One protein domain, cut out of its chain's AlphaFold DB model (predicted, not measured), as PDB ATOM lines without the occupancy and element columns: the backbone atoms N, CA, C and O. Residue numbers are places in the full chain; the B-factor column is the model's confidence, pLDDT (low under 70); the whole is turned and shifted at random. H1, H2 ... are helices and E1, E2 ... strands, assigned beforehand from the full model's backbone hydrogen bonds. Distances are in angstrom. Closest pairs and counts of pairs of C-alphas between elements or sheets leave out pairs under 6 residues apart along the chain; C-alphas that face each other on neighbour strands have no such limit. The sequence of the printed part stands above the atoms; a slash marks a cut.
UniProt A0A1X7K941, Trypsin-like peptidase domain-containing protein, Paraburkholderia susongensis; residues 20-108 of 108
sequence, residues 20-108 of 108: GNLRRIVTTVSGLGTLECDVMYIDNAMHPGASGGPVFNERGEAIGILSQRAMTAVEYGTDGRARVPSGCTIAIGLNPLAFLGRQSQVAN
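This is residues 20 to 108 of the 108 residues of the protein "Trypsin-like peptidase domain-containing protein" of Paraburkholderia susongensis (UniProt A0A1X7K941). One strongly twisted sheet extends two long hairpins, E1 with E2 and E4 with E5; H1 makes the end opposite the second hairpin's tip. The printed part has 89 residues, mostly strand: E1 to E5, then H1; the antiparallel order is E1 E2 E5 E4 E3. It is loose: radius of gyration of the C-alphas 16.9 A, spans 62, 32 and 22 A.

Find C-alpha 20 at (38.773, -11.635, 28.837): E1, residues 20 to 29, runs 29.1 A; E2 is 33 to 42; E3, 54 to 56; E4, 62 to 75, 37.0 A; E5, 81 to 93; H1, residues 95 to 106, ends with C-alpha 106 at (53.261, -26.041, 59.467).

E3 E4 E5 form a meander, successive antiparallel neighbours; E2, neighbour of E5, completes a Greek key, N 40 and O 91 within hydrogen-bond range at 2.9 A. H1 is on the sheet, over none of its strands; Cys 37 of E2 and Asn 95 have the closest C-alphas, 5.7 A. In H1, 4 of 8 O i to N i+4 pairs and 8 of 9 O i to N i+3 pairs are within range.

The E2 to E3 link is long, the printed part has no cut, and pLDDT is under 70 at residues 79 and 103 to 108.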
ATOM      1  N   GLY A  20      39.833 -12.623  29.041       93.75
ATOM      2  CA  GLY A  20      38.773 -11.635  28.837       93.75
ATOM      3  C   GLY A  20      37.981 -11.331  30.109       93.75
ATOM      4  O   GLY A  20      37.372 -10.270  30.230       93.75
ATOM      5  N   ASN A  21      37.979 -12.250  31.078       94.69
ATOM      6  CA  ASN A  21      37.356 -12.036  32.381       94.69
ATOM      7  C   ASN A  21      38.014 -12.907  33.462       94.69
ATOM      8  O   ASN A  21      38.339 -14.071  33.222       94.69
ATOM      9  N   LEU A  22      38.144 -12.364  34.672       95.56
ATOM     10  CA  LEU A  22      38.662 -13.062  35.845       95.56
ATOM     11  C   LEU A  22      37.686 -12.882  37.007       95.56
ATOM     12  O   LEU A  22      37.294 -11.766  37.348       95.56
ATOM     13  N   ARG A  23      37.273 -13.992  37.617       96.00
ATOM     14  CA  ARG A  23      36.414 -14.002  38.804       96.00
ATOM     15  C   ARG A  23      37.165 -14.642  39.957       96.00
ATOM     16  O   ARG A  23      37.547 -15.799  39.854       96.00
ATOM     17  N   ARG A  24      37.332 -13.914  41.058       96.44
ATOM     18  CA  ARG A  24      37.919 -14.460  42.281       96.44
ATOM     19  C   ARG A  24      36.828 -14.961  43.217       96.44
ATOM     20  O   ARG A  24      35.941 -14.204  43.602       96.44
ATOM     21  N   ILE A  25      36.913 -16.232  43.582       95.81
ATOM     22  CA  ILE A  25      36.138 -16.842  44.658       95.81
ATOM     23  C   ILE A  25      36.980 -16.735  45.928       95.81
ATOM     24  O   ILE A  25      38.141 -17.139  45.935       95.81
ATOM     25  N   VAL A  26      36.395 -16.197  46.997       96.25
ATOM     26  CA  VAL A  26      37.049 -16.048  48.302       96.25
ATOM     27  C   VAL A  26      36.214 -16.772  49.344       96.25
ATOM     28  O   VAL A  26      34.997 -16.598  49.396       96.25
ATOM     29  N   THR A  27      36.859 -17.586  50.173       95.44
ATOM     30  CA  THR A  27      36.220 -18.253  51.309       95.44
ATOM     31  C   THR A  27      37.160 -18.307  52.505       95.44
ATOM     32  O   THR A  27      38.381 -18.306  52.349       95.44
ATOM     33  N   THR A  28      36.600 -18.365  53.709       94.94
ATOM     34  CA  THR A  28      37.369 -18.570  54.939       94.94
ATOM     35  C   THR A  28      37.212 -20.014  55.377       94.94
ATOM     36  O   THR A  28      36.100 -20.493  55.590       94.94
ATOM     37  N   VAL A  29      38.332 -20.707  55.530       91.38
ATOM     38  CA  VAL A  29      38.376 -22.084  56.007       91.38
ATOM     39  C   VAL A  29      38.729 -22.067  57.490       91.38
ATOM     40  O   VAL A  29      39.754 -21.509  57.894       91.38
ATOM     41  N   SER A  30      37.862 -22.658  58.316       91.00
ATOM     42  CA  SER A  30      38.038 -22.690  59.771       91.00
ATOM     43  C   SER A  30      39.395 -23.285  60.149       91.00
ATOM     44  O   SER A  30      39.758 -24.357  59.670       91.00
ATOM     45  N   GLY A  31      40.154 -22.565  60.977       86.81
ATOM     46  CA  GLY A  31      41.492 -22.970  61.421       86.81
ATOM     47  C   GLY A  31      42.600 -22.873  60.366       86.81
ATOM     48  O   GLY A  31      43.751 -23.124  60.701       86.81
ATOM     49  N   LEU A  32      42.288 -22.498  59.119       84.31
ATOM     50  CA  LEU A  32      43.233 -22.541  57.994       84.31
ATOM     51  C   LEU A  32      43.386 -21.197  57.260       84.31
ATOM     52  O   LEU A  32      44.337 -21.014  56.504       84.31
ATOM     53  N   GLY A  33      42.483 -20.244  57.497       90.25
ATOM     54  CA  GLY A  33      42.564 -18.885  56.958       90.25
ATOM     55  C   GLY A  33      41.789 -18.693  55.655       90.25
ATOM     56  O   GLY A  33      40.829 -19.408  55.371       90.25
ATOM     57  N   THR A  34      42.173 -17.682  54.878       94.19
ATOM     58  CA  THR A  34      41.470 -17.297  53.646       94.19
ATOM     59  C   THR A  34      41.987 -18.087  52.447       94.19
ATOM     60  O   THR A  34      43.169 -18.033  52.111       94.19
ATOM     61  N   LEU A  35      41.077 -18.799  51.788       94.00
ATOM     62  CA  LEU A  35      41.289 -19.478  50.519       94.00
ATOM     63  C   LEU A  35      40.758 -18.596  49.386       94.00
ATOM     64  O   LEU A  35      39.587 -18.213  49.370       94.00
ATOM     65  N   GLU A  36      41.618 -18.330  48.409       95.81
ATOM     66  CA  GLU A  36      41.259 -17.662  47.162       95.81
ATOM     67  C   GLU A  36      41.360 -18.643  45.994       95.81
ATOM     68  O   GLU A  36      42.243 -19.503  45.963       95.81
ATOM     69  N   CYS A  37      40.466 -18.508  45.020       95.69
ATOM     70  CA  CYS A  37      40.468 -19.290  43.794       95.69
ATOM     71  C   CYS A  37      40.058 -18.404  42.617       95.69
ATOM     72  O   CYS A  37      38.948 -17.871  42.593       95.69
ATOM     73  N   ASP A  38      40.948 -18.252  41.639       97.00
ATOM     74  CA  ASP A  38      40.666 -17.485  40.430       97.00
ATOM     75  C   ASP A  38      40.035 -18.378  39.357       97.00
ATOM     76  O   ASP A  38      40.531 -19.459  39.055       97.00
ATOM     77  N   VAL A  39      38.947 -17.910  38.753       97.12
ATOM     78  CA  VAL A  39      38.297 -18.511  37.586       97.12
ATOM     79  C   VAL A  39      38.523 -17.583  36.402       97.12
ATOM     80  O   VAL A  39      38.025 -16.454  36.373       97.12
ATOM     81  N   MET A  40      39.290 -18.053  35.428       97.12
ATOM     82  CA  MET A  40      39.713 -17.281  34.262       97.12
ATOM     83  C   MET A  40      38.910 -17.711  33.040       97.12
ATOM     84  O   MET A  40      38.808 -18.902  32.755       97.12
ATOM     85  N   TYR A  41      38.381 -16.743  32.303       96.00
ATOM     86  CA  TYR A  41      37.756 -16.942  31.000       96.00
ATOM     87  C   TYR A  41      38.740 -16.476  29.934       96.00
ATOM     88  O   TYR A  41      39.020 -15.283  29.826       96.00
ATOM     89  N   ILE A  42      39.278 -17.432  29.189       96.12
ATOM     90  CA  ILE A  42      40.301 -17.225  28.166       96.12
ATOM     91  C   ILE A  42      39.615 -17.308  26.805       96.12
ATOM     92  O   ILE A  42      38.914 -18.285  26.551       96.12
ATOM     93  N   ASP A  43      39.812 -16.326  25.932       94.06
ATOM     94  CA  ASP A  43      39.180 -16.218  24.606       94.06
ATOM     95  C   ASP A  43      39.763 -17.181  23.549       94.06
ATOM     96  O   ASP A  43      40.034 -16.823  22.405       94.06
ATOM     97  N   ASN A  44      39.940 -18.449  23.920       88.06
ATOM     98  CA  ASN A  44      40.433 -19.484  23.024       88.06
ATOM     99  C   ASN A  44      39.434 -20.631  22.831       88.06
ATOM    100  O   ASN A  44      38.633 -20.991  23.700       88.06
ATOM    101  N   ALA A  45      39.529 -21.267  21.662       81.31
ATOM    102  CA  ALA A  45      38.773 -22.467  21.347       81.31
ATOM    103  C   ALA A  45      39.567 -23.718  21.744       81.31
ATOM    104  O   ALA A  45      40.497 -24.142  21.054       81.31
ATOM    105  N   MET A  46      39.177 -24.346  22.852       83.88
ATOM    106  CA  MET A  46      39.719 -25.646  23.249       83.88
ATOM    107  C   MET A  46      38.869 -26.808  22.735       83.88
ATOM    108  O   MET A  46      37.638 -26.731  22.663       83.88
ATOM    109  N   HIS A  47      39.535 -27.910  22.397       80.12
ATOM    110  CA  HIS A  47      38.916 -29.183  22.029       80.12
ATOM    111  C   HIS A  47      38.847 -30.126  23.243       80.12
ATOM    112  O   HIS A  47      39.585 -29.930  24.216       80.12
ATOM    113  N   PRO A  48      37.984 -31.159  23.205       81.50
ATOM    114  CA  PRO A  48      38.037 -32.249  24.176       81.50
ATOM    115  C   PRO A  48      39.463 -32.801  24.320       81.50
ATOM    116  O   PRO A  48      40.217 -32.844  23.347       81.50
ATOM    117  N   GLY A  49      39.847 -33.166  25.542       82.75
ATOM    118  CA  GLY A  49      41.207 -33.612  25.867       82.75
ATOM    119  C   GLY A  49      42.190 -32.500  26.254       82.75
ATOM    120  O   GLY A  49      43.265 -32.811  26.745       82.75
ATOM    121  N   ALA A  50      41.835 -31.217  26.104       86.38
ATOM    122  CA  ALA A  50      42.669 -30.108  26.596       86.38
ATOM    123  C   ALA A  50      42.523 -29.846  28.113       86.38
ATOM    124  O   ALA A  50      43.326 -29.122  28.698       86.38
ATOM    125  N   SER A  51      41.483 -30.405  28.741       90.06
ATOM    126  CA  SER A  51      41.255 -30.315  30.190       90.06
ATOM    127  C   SER A  51      42.427 -30.920  30.964       90.06
ATOM    128  O   SER A  51      42.986 -31.931  30.547       90.06
ATOM    129  N   GLY A  52      42.812 -30.290  32.072       91.31
ATOM    130  CA  GLY A  52      43.996 -30.651  32.853       91.31
ATOM    131  C   GLY A  52      45.303 -30.054  32.322       91.31
ATOM    132  O   GLY A  52      46.306 -30.079  33.030       91.31
ATOM    133  N   GLY A  53      45.302 -29.472  31.117       92.06
ATOM    134  CA  GLY A  53      46.467 -28.782  30.569       92.06
ATOM    135  C   GLY A  53      46.813 -27.502  31.348       92.06
ATOM    136  O   GLY A  53      45.907 -26.817  31.835       92.06
ATOM    137  N   PRO A  54      48.103 -27.148  31.463       94.50
ATOM    138  CA  PRO A  54      48.527 -25.926  32.138       94.50
ATOM    139  C   PRO A  54      48.189 -24.670  31.323       94.50
ATOM    140  O   PRO A  54      48.206 -24.674  30.091       94.50
ATOM    141  N   VAL A  55      47.938 -23.571  32.030       95.38
ATOM    142  CA  VAL A  55      47.892 -22.216  31.474       95.38
ATOM    143  C   VAL A  55      49.168 -21.496  31.878       95.38
ATOM    144  O   VAL A  55      49.464 -21.406  33.070       95.38
ATOM    145  N   PHE A  56      49.894 -20.968  30.897       95.69
ATOM    146  CA  PHE A  56      51.116 -20.200  31.115       95.69
ATOM    147  C   PHE A  56      50.901 -18.724  30.790       95.69
ATOM    148  O   PHE A  56      50.168 -18.396  29.856       95.69
ATOM    149  N   ASN A  57      51.549 -17.840  31.545       95.31
ATOM    150  CA  ASN A  57      51.672 -16.434  31.165       95.31
ATOM    151  C   ASN A  57      52.861 -16.212  30.208       95.31
ATOM    152  O   ASN A  57      53.612 -17.135  29.895       95.31
ATOM    153  N   GLU A  58      53.057 -14.970  29.764       94.38
ATOM    154  CA  GLU A  58      54.124 -14.591  28.821       94.38
ATOM    155  C   GLU A  58      55.549 -14.831  29.352       94.38
ATOM    156  O   GLU A  58      56.491 -14.908  28.568       94.38
ATOM    157  N   ARG A  59      55.719 -14.989  30.671       96.56
ATOM    158  CA  ARG A  59      57.006 -15.324  31.304       96.56
ATOM    159  C   ARG A  59      57.260 -16.833  31.392       96.56
ATOM    160  O   ARG A  59      58.291 -17.239  31.916       96.56
ATOM    161  N   GLY A  60      56.336 -17.667  30.912       94.12
ATOM    162  CA  GLY A  60      56.420 -19.124  31.032       94.12
ATOM    163  C   GLY A  60      56.043 -19.656  32.419       94.12
ATOM    164  O   GLY A  60      56.297 -20.820  32.720       94.12
ATOM    165  N   GLU A  61      55.428 -18.834  33.273       95.81
ATOM    166  CA  GLU A  61      54.974 -19.258  34.599       95.81
ATOM    167  C   GLU A  61      53.598 -19.918  34.487       95.81
ATOM    168  O   GLU A  61      52.695 -19.374  33.846       95.81
ATOM    169  N   ALA A  62      53.418 -21.076  35.127       95.50
ATOM    170  CA  ALA A  62      52.108 -21.708  35.223       95.50
ATOM    171  C   ALA A  62      51.211 -20.890  36.163       95.50
ATOM    172  O   ALA A  62      51.550 -20.679  37.326       95.50
ATOM    173  N   ILE A  63      50.063 -20.443  35.661       95.88
ATOM    174  CA  ILE A  63      49.112 -19.605  36.407       95.88
ATOM    175  C   ILE A  63      47.777 -20.304  36.669       95.88
ATOM    176  O   ILE A  63      47.009 -19.863  37.522       95.88
ATOM    177  N   GLY A  64      47.494 -21.411  35.981       96.06
ATOM    178  CA  GLY A  64      46.251 -22.148  36.165       96.06
ATOM    179  C   GLY A  64      46.205 -23.473  35.421       96.06
ATOM    180  O   GLY A  64      47.153 -23.864  34.740       96.06
ATOM    181  N   ILE A  65      45.072 -24.153  35.555       96.25
ATOM    182  CA  ILE A  65      44.763 -25.428  34.909       96.25
ATOM    183  C   ILE A  65      43.486 -25.251  34.094       96.25
ATOM    184  O   ILE A  65      42.480 -24.746  34.598       96.25
ATOM    185  N   LEU A  66      43.511 -25.676  32.832       95.25
ATOM    186  CA  LEU A  66      42.336 -25.701  31.969       95.25
ATOM    187  C   LEU A  66      41.295 -26.666  32.540       95.25
ATOM    188  O   LEU A  66      41.589 -27.828  32.808       95.25
ATOM    189  N   SER A  67      40.060 -26.197  32.683       93.81
ATOM    190  CA  SER A  67      38.950 -27.006  33.181       93.81
ATOM    191  C   SER A  67      38.052 -27.454  32.032       93.81
ATOM    192  O   SER A  67      38.053 -28.626  31.660       93.81
ATOM    193  N   GLN A  68      37.305 -26.525  31.434       91.31
ATOM    194  CA  GLN A  68      36.266 -26.845  30.459       91.31
ATOM    195  C   GLN A  68      35.985 -25.672  29.523       91.31
ATOM    196  O   GLN A  68      36.359 -24.534  29.796       91.31
ATOM    197  N   ARG A  69      35.259 -25.925  28.433       90.31
ATOM    198  CA  ARG A  69      34.736 -24.862  27.570       90.31
ATOM    199  C   ARG A  69      33.618 -24.101  28.291       90.31
ATOM    200  O   ARG A  69      32.736 -24.723  28.881       90.31
ATOM    201  N   ALA A  70      33.616 -22.774  28.219       89.00
ATOM    202  CA  ALA A  70      32.510 -21.978  28.740       89.00
ATOM    203  C   ALA A  70      31.291 -22.093  27.811       89.00
ATOM    204  O   ALA A  70      31.380 -21.825  26.608       89.00
ATOM    205  N   MET A  71      30.144 -22.449  28.386       89.44
ATOM    206  CA  MET A  71      28.862 -22.564  27.687       89.44
ATOM    207  C   MET A  71      27.961 -21.387  28.057       89.44
ATOM    208  O   MET A  71      27.788 -21.087  29.238       89.44
ATOM    209  N   THR A  72      27.353 -20.752  27.061       88.06
ATOM    210  CA  THR A  72      26.352 -19.696  27.244       88.06
ATOM    211  C   THR A  72      24.980 -20.174  26.778       88.06
ATOM    212  O   THR A  72      24.878 -21.102  25.975       88.06
ATOM    213  N   ALA A  73      23.919 -19.589  27.330       89.00
ATOM    214  CA  ALA A  73      22.559 -19.826  26.870       89.00
ATOM    215  C   ALA A  73      22.175 -18.716  25.889       89.00
ATOM    216  O   ALA A  73      22.275 -17.540  26.229       89.00
ATOM    217  N   VAL A  74      21.734 -19.094  24.696       86.38
ATOM    218  CA  VAL A  74      21.213 -18.174  23.682       86.38
ATOM    219  C   VAL A  74      19.766 -18.525  23.391       86.38
ATOM    220  O   VAL A  74      19.383 -19.694  23.442       86.38
ATOM    221  N   GLU A  75      18.947 -17.521  23.114       86.69
ATOM    222  CA  GLU A  75      17.590 -17.747  22.626       86.69
ATOM    223  C   GLU A  75      17.674 -18.248  21.184       86.69
ATOM    224  O   GLU A  75      18.362 -17.650  20.354       86.69
ATOM    225  N   TYR A  76      17.043 -19.390  20.901       79.19
ATOM    226  CA  TYR A  76      17.104 -20.019  19.590       79.19
ATOM    227  C   TYR A  76      15.732 -20.553  19.183       79.19
ATOM    228  O   TYR A  76      15.206 -21.483  19.791       79.19
ATOM    229  N   GLY A  77      15.174 -19.984  18.112       75.88
ATOM    230  CA  GLY A  77      13.860 -20.370  17.596       75.88
ATOM    231  C   GLY A  77      12.710 -20.092  18.572       75.88
ATOM    232  O   GLY A  77      12.855 -19.352  19.543       75.88
ATOM    233  N   THR A  78      11.550 -20.684  18.292       70.56
ATOM    234  CA  THR A  78      10.327 -20.572  19.108       70.56
ATOM    235  C   THR A  78      10.347 -21.428  20.377       70.56
ATOM    236  O   THR A  78       9.558 -21.176  21.284       70.56
ATOM    237  N   ASP A  79      11.259 -22.401  20.470       65.19
ATOM    238  CA  ASP A  79      11.141 -23.527  21.410       65.19
ATOM    239  C   ASP A  79      12.119 -23.456  22.603       65.19
ATOM    240  O   ASP A  79      12.175 -24.372  23.424       65.19
ATOM    241  N   GLY A  80      12.868 -22.355  22.755       73.44
ATOM    242  CA  GLY A  80      13.570 -22.029  24.002       73.44
ATOM    243  C   GLY A  80      15.073 -21.750  23.889       73.44
ATOM    244  O   GLY A  80      15.618 -21.431  22.835       73.44
ATOM    245  N   ARG A  81      15.754 -21.789  25.043       83.44
ATOM    246  CA  ARG A  81      17.179 -21.440  25.172       83.44
ATOM    247  C   ARG A  81      18.077 -22.625  24.809       83.44
ATOM    248  O   ARG A  81      18.015 -23.665  25.461       83.44
ATOM    249  N   ALA A  82      18.975 -22.439  23.847       85.75
ATOM    250  CA  ALA A  82      20.012 -23.401  23.487       85.75
ATOM    251  C   ALA A  82      21.328 -23.104  24.225       85.75
ATOM    252  O   ALA A  82      21.698 -21.948  24.431       85.75
ATOM    253  N   ARG A  83      22.067 -24.150  24.612       87.88
ATOM    254  CA  ARG A  83      23.428 -24.023  25.159       87.88
ATOM    255  C   ARG A  83      24.436 -24.075  24.017       87.88
ATOM    256  O   ARG A  83      24.556 -25.102  23.358       87.88
ATOM    257  N   VAL A  84      25.205 -23.011  23.838       87.88
ATOM    258  CA  VAL A  84      26.253 -22.930  22.812       87.88
ATOM    259  C   VAL A  84      27.597 -22.557  23.435       87.88
ATOM    260  O   VAL A  84      27.634 -21.926  24.496       87.88
ATOM    261  N   PRO A  85      28.725 -22.940  22.818       87.62
ATOM    262  CA  PRO A  85      30.030 -22.410  23.181       87.62
ATOM    263  C   PRO A  85      30.042 -20.883  23.207       87.62
ATOM    264  O   PRO A  85      29.627 -20.238  22.253       87.62
ATOM    265  N   SER A  86      30.566 -20.307  24.283       87.62
ATOM    266  CA  SER A  86      30.705 -18.850  24.428       87.62
ATOM    267  C   SER A  86      31.924 -18.261  23.705       87.62
ATOM    268  O   SER A  86      32.151 -17.060  23.775       87.62
ATOM    269  N   GLY A  87      32.749 -19.098  23.068       87.75
ATOM    270  CA  GLY A  87      34.053 -18.695  22.527       87.75
ATOM    271  C   GLY A  87      35.176 -18.633  23.567       87.75
ATOM    272  O   GLY A  87      36.320 -18.418  23.191       87.75
ATOM    273  N   CYS A  88      34.879 -18.877  24.850       92.69
ATOM    274  CA  CYS A  88      35.877 -18.921  25.916       92.69
ATOM    275  C   CYS A  88      36.141 -20.343  26.434       92.69
ATOM    276  O   CYS A  88      35.252 -21.205  26.459       92.69
ATOM    277  N   THR A  89      37.338 -20.551  26.971       94.69
ATOM    278  CA  THR A  89      37.686 -21.673  27.845       94.69
ATOM    279  C   THR A  89      37.848 -21.186  29.280       94.69
ATOM    280  O   THR A  89      38.308 -20.076  29.526       94.69
ATOM    281  N   ILE A  90      37.458 -22.023  30.235       95.69
ATOM    282  CA  ILE A  90      37.583 -21.771  31.666       95.69
ATOM    283  C   ILE A  90      38.860 -22.427  32.180       95.69
ATOM    284  O   ILE A  90      39.072 -23.626  31.969       95.69
ATOM    285  N   ALA A  91      39.663 -21.663  32.912       96.69
ATOM    286  CA  ALA A  91      40.771 -22.163  33.711       96.69
ATOM    287  C   ALA A  91      40.589 -21.812  35.190       96.69
ATOM    288  O   ALA A  91      39.912 -20.842  35.534       96.69
ATOM    289  N   ILE A  92      41.202 -22.615  36.054       97.12
ATOM    290  CA  ILE A  92      41.207 -22.437  37.506       97.12
ATOM    291  C   ILE A  92      42.631 -22.083  37.937       97.12
ATOM    292  O   ILE A  92      43.581 -22.753  37.534       97.12
ATOM    293  N   GLY A  93      42.781 -21.027  38.730       97.00
ATOM    294  CA  GLY A  93      44.062 -20.569  39.260       97.00
ATOM    295  C   GLY A  93      44.673 -21.546  40.262       97.00
ATOM    296  O   GLY A  93      43.981 -22.357  40.873       97.00
ATOM    297  N   LEU A  94      45.990 -21.455  40.452       96.00
ATOM    298  CA  LEU A  94      46.745 -22.381  41.311       96.00
ATOM    299  C   LEU A  94      46.685 -22.036  42.811       96.00
ATOM    300  O   LEU A  94      47.199 -22.792  43.636       96.00
ATOM    301  N   ASN A  95      46.050 -20.922  43.185       94.69
ATOM    302  CA  ASN A  95      45.950 -20.438  44.564       94.69
ATOM    303  C   ASN A  95      45.464 -21.509  45.566       94.69
ATOM    304  O   ASN A  95      46.067 -21.599  46.639       94.69
ATOM    305  N   PRO A  96      44.475 -22.376  45.247       93.31
ATOM    306  CA  PRO A  96      44.064 -23.441  46.160       93.31
ATOM    307  C   PRO A  96      45.161 -24.469  46.450       93.31
ATOM    308  O   PRO A  96      45.286 -24.928  47.583       93.31
ATOM    309  N   LEU A  97      45.994 -24.803  45.459       92.06
ATOM    310  CA  LEU A  97      47.118 -25.722  45.659       92.06
ATOM    311  C   LEU A  97      48.179 -25.096  46.565       92.06
ATOM    312  O   LEU A  97      48.696 -25.758  47.462       92.06
ATOM    313  N   ALA A  98      48.461 -23.804  46.383       88.62
ATOM    314  CA  ALA A  98      49.379 -23.074  47.251       88.62
ATOM    315  C   ALA A  98      48.846 -22.965  48.691       88.62
ATOM    316  O   ALA A  98      49.617 -23.093  49.640       88.62
ATOM    317  N   PHE A  99      47.537 -22.758  48.861       91.69
ATOM    318  CA  PHE A  99      46.885 -22.741  50.171       91.69
ATOM    319  C   PHE A  99      47.056 -24.076  50.906       91.69
ATOM    320  O   PHE A  99      47.446 -24.083  52.073       91.69
ATOM    321  N   LEU A 100      46.846 -25.199  50.213       88.44
ATOM    322  CA  LEU A 100      47.053 -26.538  50.772       88.44
ATOM    323  C   LEU A 100      48.532 -26.823  51.072       88.44
ATOM    324  O   LEU A 100      48.853 -27.328  52.143       88.44
ATOM    325  N   GLY A 101      49.447 -26.448  50.172       83.69
ATOM    326  CA  GLY A 101      50.884 -26.683  50.349       83.69
ATOM    327  C   GLY A 101      51.485 -25.973  51.567       83.69
ATOM    328  O   GLY A 101      52.375 -26.517  52.219       83.69
ATOM    329  N   ARG A 102      50.968 -24.791  51.934       76.06
ATOM    330  CA  ARG A 102      51.378 -24.089  53.164       76.06
ATOM    331  C   ARG A 102      51.013 -24.865  54.428       76.06
ATOM    332  O   ARG A 102      51.743 -24.781  55.407       76.06
ATOM    333  N   GLN A 103      49.929 -25.641  54.419       66.81
ATOM    334  CA  GLN A 103      49.525 -26.430  55.588       66.81
ATOM    335  C   GLN A 103      50.502 -27.571  55.865       66.81
ATOM    336  O   GLN A 103      50.846 -27.820  57.017       66.81
ATOM    337  N   SER A 104      51.006 -28.221  54.813       60.09
ATOM    338  CA  SER A 104      51.969 -29.318  54.947       60.09
ATOM    339  C   SER A 104      53.305 -28.885  55.561       60.09
ATOM    340  O   SER A 104      54.014 -29.725  56.099       60.09
ATOM    341  N   GLN A 105      53.653 -27.595  55.505       57.31
ATOM    342  CA  GLN A 105      54.886 -27.064  56.097       57.31
ATOM    343  C   GLN A 105      54.742 -26.645  57.567       57.31
ATOM    344  O   GLN A 105      55.750 -26.532  58.249       57.31
ATOM    345  N   VAL A 106      53.520 -26.415  58.059       56.62
ATOM    346  CA  VAL A 106      53.261 -26.041  59.467       56.62
ATOM    347  C   VAL A 106      53.089 -27.281  60.355       56.62
ATOM    348  O   VAL A 106      53.210 -27.197  61.573       56.62
ATOM    349  N   ALA A 107      52.808 -28.437  59.751       54.19
ATOM    350  CA  ALA A 107      52.606 -29.705  60.449       54.19
ATOM    351  C   ALA A 107      53.893 -30.539  60.649       54.19
ATOM    352  O   ALA A 107      53.788 -31.661  61.142       54.19
ATOM    353  N   ASN A 108      55.068 -30.010  60.278       45.28
ATOM    354  CA  ASN A 108      56.383 -30.644  60.457       45.28
ATOM    355  C   ASN A 108      57.278 -29.828  61.389       45.28
ATOM    356  O   ASN A 108      57.358 -28.598  61.182       45.28
TER     357      ASN A 108